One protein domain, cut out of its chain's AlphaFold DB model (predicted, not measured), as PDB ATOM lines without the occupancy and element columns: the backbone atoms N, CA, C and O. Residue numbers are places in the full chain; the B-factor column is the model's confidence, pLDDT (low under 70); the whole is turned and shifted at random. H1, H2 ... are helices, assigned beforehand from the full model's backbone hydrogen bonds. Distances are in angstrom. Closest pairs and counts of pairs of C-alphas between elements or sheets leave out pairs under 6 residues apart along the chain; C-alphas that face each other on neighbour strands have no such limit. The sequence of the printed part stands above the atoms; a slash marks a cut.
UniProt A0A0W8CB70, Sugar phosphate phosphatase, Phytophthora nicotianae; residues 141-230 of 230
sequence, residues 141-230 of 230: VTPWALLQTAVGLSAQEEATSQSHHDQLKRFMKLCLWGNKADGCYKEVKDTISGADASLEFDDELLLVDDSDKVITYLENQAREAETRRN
ATOM      1  N   VAL A 141      87.277 108.017  68.599       82.12
ATOM      2  CA  VAL A 141      88.728 108.222  68.453       82.12
ATOM      3  C   VAL A 141      89.142 109.606  68.957       82.12
ATOM      4  O   VAL A 141      90.214 109.750  69.542       82.12
ATOM      5  N   THR A 142      88.274 110.604  68.779       80.38
ATOM      6  CA  THR A 142      88.561 112.018  69.034       80.38
ATOM      7  C   THR A 142      89.079 112.291  70.454       80.38
ATOM      8  O   THR A 142      90.187 112.816  70.560       80.38
ATOM      9  N   PRO A 143      88.398 111.910  71.560       79.06
ATOM     10  CA  PRO A 143      88.894 112.237  72.902       79.06
ATOM     11  C   PRO A 143      90.276 111.635  73.195       79.06
ATOM     12  O   PRO A 143      91.100 112.253  73.869       79.06
ATOM     13  N   TRP A 144      90.561 110.450  72.646       82.62
ATOM     14  CA  TRP A 144      91.857 109.791  72.803       82.62
ATOM     15  C   TRP A 144      92.946 110.423  71.938       82.62
ATOM     16  O   TRP A 144      94.071 110.549  72.413       82.62
ATOM     17  N   ALA A 145      92.631 110.857  70.715       79.94
ATOM     18  CA  ALA A 145      93.561 111.591  69.856       79.94
ATOM     19  C   ALA A 145      93.965 112.940  70.482       79.94
ATOM     20  O   ALA A 145      95.150 113.284  70.534       79.94
ATOM     21  N   LEU A 146      92.999 113.658  71.066       78.38
ATOM     22  CA  LEU A 146      93.250 114.894  71.810       78.38
ATOM     23  C   LEU A 146      94.127 114.629  73.045       78.38
ATOM     24  O   LEU A 146      95.121 115.326  73.258       78.38
ATOM     25  N   LEU A 147      93.824 113.580  73.821       81.12
ATOM     26  CA  LEU A 147      94.642 113.187  74.973       81.12
ATOM     27  C   LEU A 147      96.072 112.804  74.560       81.12
ATOM     28  O   LEU A 147      97.031 113.220  75.206       81.12
ATOM     29  N   GLN A 148      96.232 112.040  73.478       81.75
ATOM     30  CA  GLN A 148      97.547 111.667  72.948       81.75
ATOM     31  C   GLN A 148      98.342 112.890  72.492       81.75
ATOM     32  O   GLN A 148      99.536 112.968  72.773       81.75
ATOM     33  N   THR A 149      97.686 113.868  71.864       76.50
ATOM     34  CA  THR A 149      98.328 115.132  71.482       76.50
ATOM     35  C   THR A 149      98.818 115.889  72.719       76.50
ATOM     36  O   THR A 149      99.963 116.340  72.749       76.50
ATOM     37  N   ALA A 150      98.001 115.975  73.774       76.31
ATOM     38  CA  ALA A 150      98.394 116.609  75.034       76.31
ATOM     39  C   ALA A 150      99.603 115.918  75.695       76.31
ATOM     40  O   ALA A 150     100.531 116.591  76.147       76.31
ATOM     41  N   VAL A 151      99.630 114.580  75.706       80.12
ATOM     42  CA  VAL A 151     100.760 113.792  76.232       80.12
ATOM     43  C   VAL A 151     102.024 113.990  75.390       80.12
ATOM     44  O   VAL A 151     103.105 114.182  75.945       80.12
ATOM     45  N   GLY A 152     101.901 113.971  74.059       78.62
ATOM     46  CA  GLY A 152     103.027 114.165  73.144       78.62
ATOM     47  C   GLY A 152     103.693 115.534  73.306       78.62
ATOM     48  O   GLY A 152     104.919 115.612  73.374       78.62
ATOM     49  N   LEU A 153     102.889 116.591  73.450       73.19
ATOM     50  CA  LEU A 153     103.382 117.950  73.694       73.19
ATOM     51  C   LEU A 153     104.146 118.046  75.022       73.19
ATOM     52  O   LEU A 153     105.261 118.563  75.041       73.19
ATOM     53  N   SER A 154     103.613 117.461  76.101       70.25
ATOM     54  CA  SER A 154     104.293 117.433  77.406       70.25
ATOM     55  C   SER A 154     105.681 116.786  77.330       70.25
ATOM     56  O   SER A 154     106.640 117.305  77.895       70.25
ATOM     57  N   ALA A 155     105.805 115.658  76.623       71.00
ATOM     58  CA  ALA A 155     107.071 114.937  76.497       71.00
ATOM     59  C   ALA A 155     108.110 115.706  75.655       71.00
ATOM     60  O   ALA A 155     109.309 115.653  75.931       71.00
ATOM     61  N   GLN A 156     107.660 116.434  74.628       68.50
ATOM     62  CA  GLN A 156     108.529 117.264  73.795       68.50
ATOM     63  C   GLN A 156     109.061 118.488  74.557       68.50
ATOM     64  O   GLN A 156     110.215 118.878  74.375       68.50
ATOM     65  N   GLU A 157     108.254 119.089  75.428       67.12
ATOM     66  CA  GLU A 157     108.640 120.254  76.234       67.12
ATOM     67  C   GLU A 157     109.671 119.894  77.314       67.12
ATOM     68  O   GLU A 157     110.689 120.581  77.440       67.12
ATOM     69  N   GLU A 158     109.485 118.762  78.005       63.88
ATOM     70  CA  GLU A 158     110.490 118.211  78.928       63.88
ATOM     71  C   GLU A 158     111.840 117.987  78.230       63.88
ATOM     72  O   GLU A 158     112.898 118.289  78.783       63.88
ATOM     73  N   ALA A 159     111.814 117.506  76.983       60.88
ATOM     74  CA  ALA A 159     113.020 117.264  76.198       60.88
ATOM     75  C   ALA A 159     113.692 118.550  75.675       60.88
ATOM     76  O   ALA A 159     114.892 118.537  75.393       60.88
ATOM     77  N   THR A 160     112.950 119.655  75.526       63.41
ATOM     78  CA  THR A 160     113.427 120.891  74.870       63.41
ATOM     79  C   THR A 160     113.809 122.020  75.832       63.41
ATOM     80  O   THR A 160     114.241 123.075  75.373       63.41
ATOM     81  N   SER A 161     113.759 121.794  77.151       55.56
ATOM     82  CA  SER A 161     114.116 122.793  78.180       55.56
ATOM     83  C   SER A 161     113.303 124.097  78.089       55.56
ATOM     84  O   SER A 161     113.848 125.183  78.299       55.56
ATOM     85  N   GLN A 162     112.008 124.012  77.765       61.78
ATOM     86  CA  GLN A 162     111.116 125.174  77.848       61.78
ATOM     87  C   GLN A 162     110.869 125.584  79.307       61.78
ATOM     88  O   GLN A 162     111.010 124.783  80.234       61.78
ATOM     89  N   SER A 163     110.535 126.857  79.527       77.25
ATOM     90  CA  SER A 163     110.241 127.350  80.871       77.25
ATOM     91  C   SER A 163     108.964 126.687  81.413       77.25
ATOM     92  O   SER A 163     108.012 126.468  80.665       77.25
ATOM     93  N   HIS A 164     108.898 126.404  82.722       79.44
ATOM     94  CA  HIS A 164     107.670 125.883  83.355       79.44
ATOM     95  C   HIS A 164     106.447 126.788  83.104       79.44
ATOM     96  O   HIS A 164     105.310 126.318  83.104       79.44
ATOM     97  N   HIS A 165     106.685 128.083  82.880       85.25
ATOM     98  CA  HIS A 165     105.669 129.059  82.512       85.25
ATOM     99  C   HIS A 165     105.016 128.716  81.162       85.25
ATOM    100  O   HIS A 165     103.790 128.641  81.070       85.25
ATOM    101  N   ASP A 166     105.816 128.452  80.128       81.88
ATOM    102  CA  ASP A 166     105.313 128.138  78.783       81.88
ATOM    103  C   ASP A 166     104.559 126.803  78.758       81.88
ATOM    104  O   ASP A 166     103.482 126.707  78.164       81.88
ATOM    105  N   GLN A 167     105.059 125.816  79.506       80.25
ATOM    106  CA  GLN A 167     104.401 124.523  79.686       80.25
ATOM    107  C   GLN A 167     103.025 124.673  80.361       80.25
ATOM    108  O   GLN A 167     102.019 124.139  79.885       80.25
ATOM    109  N   LEU A 168     102.932 125.452  81.447       85.12
ATOM    110  CA  LEU A 168     101.652 125.692  82.120       85.12
ATOM    111  C   LEU A 168     100.670 126.443  81.211       85.12
ATOM    112  O   LEU A 168      99.491 126.086  81.149       85.12
ATOM    113  N   LYS A 169     101.153 127.431  80.448       85.88
ATOM    114  CA  LYS A 169     100.352 128.144  79.445       85.88
ATOM    115  C   LYS A 169      99.803 127.190  78.384       85.88
ATOM    116  O   LYS A 169      98.622 127.275  78.036       85.88
ATOM    117  N   ARG A 170     100.613 126.244  77.900       80.25
ATOM    118  CA  ARG A 170     100.175 125.224  76.937       80.25
ATOM    119  C   ARG A 170      99.121 124.295  77.541       80.25
ATOM    120  O   ARG A 170      98.094 124.078  76.900       80.25
ATOM    121  N   PHE A 171      99.298 123.819  78.776       83.00
ATOM    122  CA  PHE A 171      98.285 123.002  79.460       83.00
ATOM    123  C   PHE A 171      96.963 123.739  79.671       83.00
ATOM    124  O   PHE A 171      95.903 123.151  79.461       83.00
ATOM    125  N   MET A 172      96.996 125.032  79.999       85.75
ATOM    126  CA  MET A 172      95.777 125.844  80.086       85.75
ATOM    127  C   MET A 172      95.033 125.898  78.744       85.75
ATOM    128  O   MET A 172      93.813 125.729  78.717       85.75
ATOM    129  N   LYS A 173      95.754 126.060  77.624       81.12
ATOM    130  CA  LYS A 173      95.165 126.016  76.273       81.12
ATOM    131  C   LYS A 173      94.604 124.628  75.942       81.12
ATOM    132  O   LYS A 173      93.492 124.532  75.431       81.12
ATOM    133  N   LEU A 174      95.316 123.553  76.295       79.44
ATOM    134  CA  LEU A 174      94.831 122.175  76.142       79.44
ATOM    135  C   LEU A 174      93.525 121.944  76.922       79.44
ATOM    136  O   LEU A 174      92.588 121.374  76.370       79.44
ATOM    137  N   CYS A 175      93.415 122.447  78.156       83.44
ATOM    138  CA  CYS A 175      92.174 122.388  78.933       83.44
ATOM    139  C   CYS A 175      91.033 123.199  78.301       83.44
ATOM    140  O   CYS A 175      89.906 122.709  78.242       83.44
ATOM    141  N   LEU A 176      91.310 124.415  77.818       82.31
ATOM    142  CA  LEU A 176      90.313 125.273  77.170       82.31
ATOM    143  C   LEU A 176      89.701 124.592  75.940       82.31
ATOM    144  O   LEU A 176      88.481 124.517  75.803       82.31
ATOM    145  N   TRP A 177      90.551 124.092  75.045       76.81
ATOM    146  CA  TRP A 177      90.109 123.531  73.773       76.81
ATOM    147  C   TRP A 177      89.669 122.075  73.877       76.81
ATOM    148  O   TRP A 177      88.790 121.668  73.126       76.81
ATOM    149  N   GLY A 178      90.184 121.311  74.843       73.31
ATOM    150  CA  GLY A 178      89.678 119.973  75.152       73.31
ATOM    151  C   GLY A 178      88.188 119.976  75.508       73.31
ATOM    152  O   GLY A 178      87.485 119.023  75.191       73.31
ATOM    153  N   ASN A 179      87.669 121.082  76.057       70.38
ATOM    154  CA  ASN A 179      86.237 121.243  76.314       70.38
ATOM    155  C   ASN A 179      85.379 121.280  75.033       70.38
ATOM    156  O   ASN A 179      84.185 121.016  75.098       70.38
ATOM    157  N   LYS A 180      85.956 121.567  73.854       70.00
ATOM    158  CA  LYS A 180      85.223 121.478  72.577       70.00
ATOM    159  C   LYS A 180      84.827 120.048  72.211       70.00
ATOM    160  O   LYS A 180      83.989 119.877  71.333       70.00
ATOM    161  N   ALA A 181      85.434 119.041  72.843       61.06
ATOM    162  CA  ALA A 181      85.072 117.649  72.606       61.06
ATOM    163  C   ALA A 181      83.703 117.296  73.210       61.06
ATOM    164  O   ALA A 181      83.134 116.285  72.809       61.06
ATOM    165  N   ASP A 182      83.169 118.144  74.103       65.56
ATOM    166  CA  ASP A 182      81.892 117.932  74.785       65.56
ATOM    167  C   ASP A 182      80.736 117.695  73.798       65.56
ATOM    168  O   ASP A 182      80.359 118.557  72.995       65.56
ATOM    169  N   GLY A 183      80.124 116.511  73.895       59.62
ATOM    170  CA  GLY A 183      78.998 116.091  73.067       59.62
ATOM    171  C   GLY A 183      77.692 116.853  73.299       59.62
ATOM    172  O   GLY A 183      76.763 116.705  72.500       59.62
ATOM    173  N   CYS A 184      77.596 117.695  74.334       60.00
ATOM    174  CA  CYS A 184      76.402 118.510  74.597       60.00
ATOM    175  C   CYS A 184      76.174 119.625  73.556       60.00
ATOM    176  O   CYS A 184      75.118 120.275  73.557       60.00
ATOM    177  N   TYR A 185      77.135 119.860  72.654       68.44
ATOM    178  CA  TYR A 185      76.958 120.725  71.491       68.44
ATOM    179  C   TYR A 185      77.599 120.119  70.234       68.44
ATOM    180  O   TYR A 185      78.745 120.405  69.888       68.44
ATOM    181  N   LYS A 186      76.817 119.290  69.528       67.25
ATOM    182  CA  LYS A 186      77.261 118.530  68.346       67.25
ATOM    183  C   LYS A 186      77.920 119.403  67.273       67.25
ATOM    184  O   LYS A 186      78.964 119.029  66.764       67.25
ATOM    185  N   GLU A 187      77.382 120.593  67.005       66.25
ATOM    186  CA  GLU A 187      77.932 121.503  65.987       66.25
ATOM    187  C   GLU A 187      79.372 121.937  66.291       66.25
ATOM    188  O   GLU A 187      80.173 122.068  65.373       66.25
ATOM    189  N   VAL A 188      79.727 122.124  67.569       65.12
ATOM    190  CA  VAL A 188      81.110 122.431  67.973       65.12
ATOM    191  C   VAL A 188      81.962 121.171  67.987       65.12
ATOM    192  O   VAL A 188      83.084 121.204  67.482       65.12
ATOM    193  N   LYS A 189      81.433 120.059  68.500       62.19
ATOM    194  CA  LYS A 189      82.134 118.771  68.508       62.19
ATOM    195  C   LYS A 189      82.553 118.335  67.099       62.19
ATOM    196  O   LYS A 189      83.684 117.889  66.905       62.19
ATOM    197  N   ASP A 190      81.685 118.518  66.108       66.88
ATOM    198  CA  ASP A 190      81.944 118.111  64.727       66.88
ATOM    199  C   ASP A 190      83.138 118.867  64.113       66.88
ATOM    200  O   ASP A 190      83.839 118.305  63.269       66.88
ATOM    201  N   THR A 191      83.448 120.082  64.593       66.75
ATOM    202  CA  THR A 191      84.600 120.879  64.117       66.75
ATOM    203  C   THR A 191      85.965 120.311  64.497       66.75
ATOM    204  O   THR A 191      86.967 120.713  63.910       66.75
ATOM    205  N   ILE A 192      86.023 119.388  65.458       61.81
ATOM    206  CA  ILE A 192      87.268 118.785  65.950       61.81
ATOM    207  C   ILE A 192      87.203 117.252  65.953       61.81
ATOM    208  O   ILE A 192      87.828 116.603  66.783       61.81
ATOM    209  N   SER A 193      86.414 116.664  65.050       60.69
ATOM    210  CA  SER A 193      86.151 115.224  65.010       60.69
ATOM    211  C   SER A 193      87.076 114.458  64.051       60.69
ATOM    212  O   SER A 193      87.507 114.980  63.024       60.69
ATOM    213  N   GLY A 194      87.357 113.188  64.366       61.75
ATOM    214  CA  GLY A 194      88.055 112.262  63.468       61.75
ATOM    215  C   GLY A 194      89.459 111.865  63.927       61.75
ATOM    216  O   GLY A 194      89.913 112.229  65.007       61.75
ATOM    217  N   ALA A 195      90.141 111.061  63.106       59.56
ATOM    218  CA  ALA A 195      91.490 110.567  63.404       59.56
ATOM    219  C   ALA A 195      92.563 111.667  63.320       59.56
ATOM    220  O   ALA A 195      93.592 111.556  63.980       59.56
ATOM    221  N   ASP A 196      92.286 112.728  62.557       59.47
ATOM    222  CA  ASP A 196      93.157 113.897  62.402       59.47
ATOM    223  C   ASP A 196      92.840 115.001  63.425       59.47
ATOM    224  O   ASP A 196      93.380 116.103  63.341       59.47
ATOM    225  N   ALA A 197      91.954 114.727  64.392       62.66
ATOM    226  CA  ALA A 197      91.649 115.654  65.468       62.66
ATOM    227  C   ALA A 197      92.915 115.936  66.282       62.66
ATOM    228  O   ALA A 197      93.413 115.077  67.014       62.66
ATOM    229  N   SER A 198      93.426 117.156  66.162       63.31
ATOM    230  CA  SER A 198      94.607 117.613  66.876       63.31
ATOM    231  C   SER A 198      94.279 118.841  67.714       63.31
ATOM    232  O   SER A 198      93.359 119.612  67.443       63.31
ATOM    233  N   LEU A 199      95.075 119.025  68.760       63.62
ATOM    234  CA  LEU A 199      95.109 120.244  69.560       63.62
ATOM    235  C   LEU A 199      96.094 121.263  68.948       63.62
ATOM    236  O   LEU A 199      96.760 122.001  69.673       63.62
ATOM    237  N   GLU A 200      96.253 121.282  67.619       58.84
ATOM    238  CA  GLU A 200      96.999 122.352  66.954       58.84
ATOM    239  C   GLU A 200      96.190 123.646  67.045       58.84
ATOM    240  O   GLU A 200      95.105 123.786  66.484       58.84
ATOM    241  N   PHE A 201      96.705 124.567  67.852       68.75
ATOM    242  CA  PHE A 201      96.005 125.787  68.213       68.75
ATOM    243  C   PHE A 201      96.452 126.941  67.347       68.75
ATOM    244  O   PHE A 201      97.643 127.253  67.296       68.75
ATOM    245  N   ASP A 202      95.470 127.613  66.767       66.12
ATOM    246  CA  ASP A 202      95.655 128.949  66.248       66.12
ATOM    247  C   ASP A 202      95.399 129.961  67.372       66.12
ATOM    248  O   ASP A 202      94.282 130.075  67.888       66.12
ATOM    249  N   ASP A 203      96.450 130.675  67.776       72.25
ATOM    250  CA  ASP A 203      96.352 131.744  68.770       72.25
ATOM    251  C   ASP A 203      95.429 132.880  68.288       72.25
ATOM    252  O   ASP A 203      94.886 133.609  69.117       72.25
ATOM    253  N   GLU A 204      95.158 132.983  66.979       78.31
ATOM    254  CA  GLU A 204      94.196 133.934  66.408       78.31
ATOM    255  C   GLU A 204      92.749 133.687  66.875       78.31
ATOM    256  O   GLU A 204      91.933 134.611  66.887       78.31
ATOM    257  N   LEU A 205      92.418 132.466  67.315       78.88
ATOM    258  CA  LEU A 205      91.092 132.129  67.847       78.88
ATOM    259  C   LEU A 205      90.937 132.455  69.343       78.88
ATOM    260  O   LEU A 205      89.827 132.369  69.878       78.88
ATOM    261  N   LEU A 206      92.020 132.827  70.033       83.88
ATOM    262  CA  LEU A 206      92.005 133.198  71.446       83.88
ATOM    263  C   LEU A 206      91.851 134.718  71.597       83.88
ATOM    264  O   LEU A 206      92.820 135.466  71.656       83.88
ATOM    265  N   LEU A 207      90.601 135.180  71.692       89.12
ATOM    266  CA  LEU A 207      90.282 136.616  71.708       89.12
ATOM    267  C   LEU A 207      90.801 137.361  72.949       89.12
ATOM    268  O   LEU A 207      91.074 138.559  72.886       89.12
ATOM    269  N   VAL A 208      90.893 136.670  74.087       90.94
ATOM    270  CA  VAL A 208      91.405 137.210  75.352       90.94
ATOM    271  C   VAL A 208      92.289 136.150  75.996       90.94
ATOM    272  O   VAL A 208      91.812 135.056  76.296       90.94
ATOM    273  N   ASP A 209      93.556 136.489  76.230       89.94
ATOM    274  CA  ASP A 209      94.527 135.618  76.892       89.94
ATOM    275  C   ASP A 209      95.071 136.279  78.166       89.94
ATOM    276  O   ASP A 209      95.927 137.163  78.123       89.94
ATOM    277  N   ASP A 210      94.555 135.844  79.316       93.81
ATOM    278  CA  ASP A 210      95.040 136.253  80.637       93.81
ATOM    279  C   ASP A 210      95.956 135.190  81.280       93.81
ATOM    280  O   ASP A 210      96.249 135.277  82.477       93.81
ATOM    281  N   SER A 211      96.437 134.192  80.519       91.94
ATOM    282  CA  SER A 211      97.238 133.086  81.066       91.94
ATOM    283  C   SER A 211      98.458 133.576  81.841       91.94
ATOM    284  O   SER A 211      98.708 133.105  82.944       91.94
ATOM    285  N   ASP A 212      99.182 134.571  81.322       93.31
ATOM    286  CA  ASP A 212     100.433 135.049  81.926       93.31
ATOM    287  C   ASP A 212     100.176 135.708  83.286       93.31
ATOM    288  O   ASP A 212     100.955 135.552  84.230       93.31
ATOM    289  N   LYS A 213      99.032 136.394  83.429       94.44
ATOM    290  CA  LYS A 213      98.604 136.978  84.709       94.44
ATOM    291  C   LYS A 213      98.289 135.885  85.725       94.44
ATOM    292  O   LYS A 213      98.682 136.002  86.886       94.44
ATOM    293  N   VAL A 214      97.601 134.826  85.291       93.62
ATOM    294  CA  VAL A 214      97.267 133.674  86.140       93.62
ATOM    295  C   VAL A 214      98.536 132.946  86.578       93.62
ATOM    296  O   VAL A 214      98.710 132.704  87.771       93.62
ATOM    297  N   ILE A 215      99.447 132.652  85.651       93.25
ATOM    298  CA  ILE A 215     100.698 131.945  85.944       93.25
ATOM    299  C   ILE A 215     101.562 132.772  86.900       93.25
ATOM    300  O   ILE A 215     101.965 132.267  87.947       93.25
ATOM    301  N   THR A 216     101.741 134.068  86.626       93.75
ATOM    302  CA  THR A 216     102.475 134.985  87.514       93.75
ATOM    303  C   THR A 216     101.886 134.999  88.928       93.75
ATOM    304  O   THR A 216     102.618 134.980  89.920       93.75
ATOM    305  N   TYR A 217     100.554 135.024  89.047       93.69
ATOM    306  CA  TYR A 217      99.882 134.960  90.343       93.69
ATOM    307  C   TYR A 217     100.175 133.643  91.077       93.69
ATOM    308  O   TYR A 217     100.523 133.672  92.259       93.69
ATOM    309  N   LEU A 218     100.085 132.501  90.389       92.62
ATOM    310  CA  LEU A 218     100.357 131.183  90.972       92.62
ATOM    311  C   LEU A 218     101.815 131.044  91.427       92.62
ATOM    312  O   LEU A 218     102.064 130.574  92.537       92.62
ATOM    313  N   GLU A 219     102.769 131.508  90.624       91.12
ATOM    314  CA  GLU A 219     104.188 131.512  90.988       91.12
ATOM    315  C   GLU A 219     104.470 132.387  92.217       91.12
ATOM    316  O   GLU A 219     105.232 131.994  93.103       91.12
ATOM    317  N   ASN A 220     103.837 133.562  92.305       92.94
ATOM    318  CA  ASN A 220     103.931 134.417  93.489       92.94
ATOM    319  C   ASN A 220     103.378 133.711  94.734       92.94
ATOM    320  O   ASN A 220     104.039 133.690  95.772       92.94
ATOM    321  N   GLN A 221     102.207 133.078  94.624       92.25
ATOM    322  CA  GLN A 221     101.607 132.328  95.730       92.25
ATOM    323  C   GLN A 221     102.474 131.141  96.172       92.25
ATOM    324  O   GLN A 221     102.597 130.893  97.375       92.25
ATOM    325  N   ALA A 222     103.117 130.438  95.234       89.12
ATOM    326  CA  ALA A 222     104.042 129.350  95.544       89.12
ATOM    327  C   ALA A 222     105.262 129.848  96.341       89.12
ATOM    328  O   ALA A 222     105.552 129.312  97.413       89.12
ATOM    329  N   ARG A 223     105.905 130.938  95.894       91.00
ATOM    330  CA  ARG A 223     107.038 131.570  96.603       91.00
ATOM    331  C   ARG A 223     106.666 132.036  98.016       91.00
ATOM    332  O   ARG A 223     107.415 131.828  98.973       91.00
ATOM    333  N   GLU A 224     105.494 132.648  98.173       89.75
ATOM    334  CA  GLU A 224     104.987 133.083  99.481       89.75
ATOM    335  C   GLU A 224     104.684 131.908 100.421       89.75
ATOM    336  O   GLU A 224     104.815 132.036 101.640       89.75
ATOM    337  N   ALA A 225     104.233 130.773  99.885       87.31
ATOM    338  CA  ALA A 225     103.973 129.571 100.670       87.31
ATOM    339  C   ALA A 225     105.275 128.904 101.140       87.31
ATOM    340  O   ALA A 225     105.339 128.459 102.284       87.31
ATOM    341  N   GLU A 226     106.311 128.871 100.299       85.50
ATOM    342  CA  GLU A 226     107.647 128.379 100.666       85.50
ATOM    343  C   GLU A 226     108.297 129.250 101.744       85.50
ATOM    344  O   GLU A 226     108.800 128.734 102.739       85.50
ATOM    345  N   THR A 227     108.197 130.574 101.607       82.88
ATOM    346  CA  THR A 227     108.726 131.526 102.599       82.88
ATOM    347  C   THR A 227     108.030 131.396 103.956       82.88
ATOM    348  O   THR A 227     108.661 131.586 104.983       82.88
ATOM    349  N   ARG A 228     106.736 131.043 103.988       75.38
ATOM    350  CA  ARG A 228     105.984 130.799 105.236       75.38
ATOM    351  C   ARG A 228     106.298 129.456 105.904       75.38
ATOM    352  O   ARG A 228     105.885 129.252 107.044       75.38
ATOM    353  N   ARG A 229     106.928 128.521 105.187       68.69
ATOM    354  CA  ARG A 229     107.291 127.186 105.696       68.69
ATOM    355  C   ARG A 229     108.704 127.129 106.281       68.69
ATOM    356  O   ARG A 229     108.973 126.197 107.035       68.69
ATOM    357  N   ASN A 230     109.557 128.087 105.927       57.03
ATOM    358  CA  ASN A 230     110.918 128.257 106.444       57.03
ATOM    359  C   ASN A 230     110.943 129.249 107.609       57.03
ATOM    360  O   ASN A 230     111.816 129.076 108.487       57.03
TER     361      ASN A 230
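AT A GLANCE: This is residues 141 to 230 of the 230 residues of the protein "Sugar phosphate phosphatase" of Phytophthora nicotianae (UniProt A0A0W8CB70). Two long helices, H1 and H2, lie side by side as a helical hairpin, and a third long helix, H4, starts beside the first half of H2 and slants away from it, so that residues 220 to 230 stick out as an arm. The short helix H3 sits at the far end of H2, and a long stretch with no named element, residues 191 to 210, leads from H3 back to H4. The printed part has 90 residues with four named helices, H1 to H4 in chain order, and no named strand; the class is all helix. The whole is loose, with a radius of gyration of the C-alphas of 16.0 A, and elongated, spanning 51 by 29 by 24 A.

IN THESE COORDINATES: H1 holds residues 141 to 160, is 28.5 A long and begins with C-alpha 141 at (88.728, 108.222, 68.453). H2 follows with residues 164 to 181, 26.3 A long. H3 holds residues 186 to 190. H4 holds residues 211 to 227, is 24.5 A long and ends with C-alpha 227 at (108.726, 131.526, 102.599).

HOW THE PARTS SIT: H2 is the hub, touching three helices. H1 and H2 form a hairpin and touch, closest at the C-alphas of Pro 143 and Ala 181, 6.6 A apart, at a shallow tilt of 6 degrees, opposite ways. H2, with residues 180 to 181 alone, and H3 touch only at the corner; their closest C-alphas are those of Ala 181 and Lys 189, 5.2 A apart. Residues 165 to 172 of H2 touch residues 211 to 215 of H4, closest at the C-alphas of Lys 169 and Ser 211, 6.1 A apart; the tilt is steep at 53 degrees, opposite ways. H1 is apart from H3 and H4, and H3 is apart from H4. Each O i to N i+4 pair is within hydrogen-bond range in H1, H3 and H4, and 11 of 14 are in H2.

THE WHOLE: The C-alphas farthest apart, those of Glu 187 and Asn 230, are 52.6 A apart. Residues 220 to 230, of which 220 to 227 belong to H4, stand free; the body without them spans 37 by 28 by 20 A. The printed part has no cut and ends at the chain's last residue. The links H1 to H2 and H2 to H3 are tight, and H3 to H4 is long, with 20 residues. The mean pLDDT of the printed part is 76.4, and residues 156 to 162, 181 to 202 and 229 to 230 are under 70.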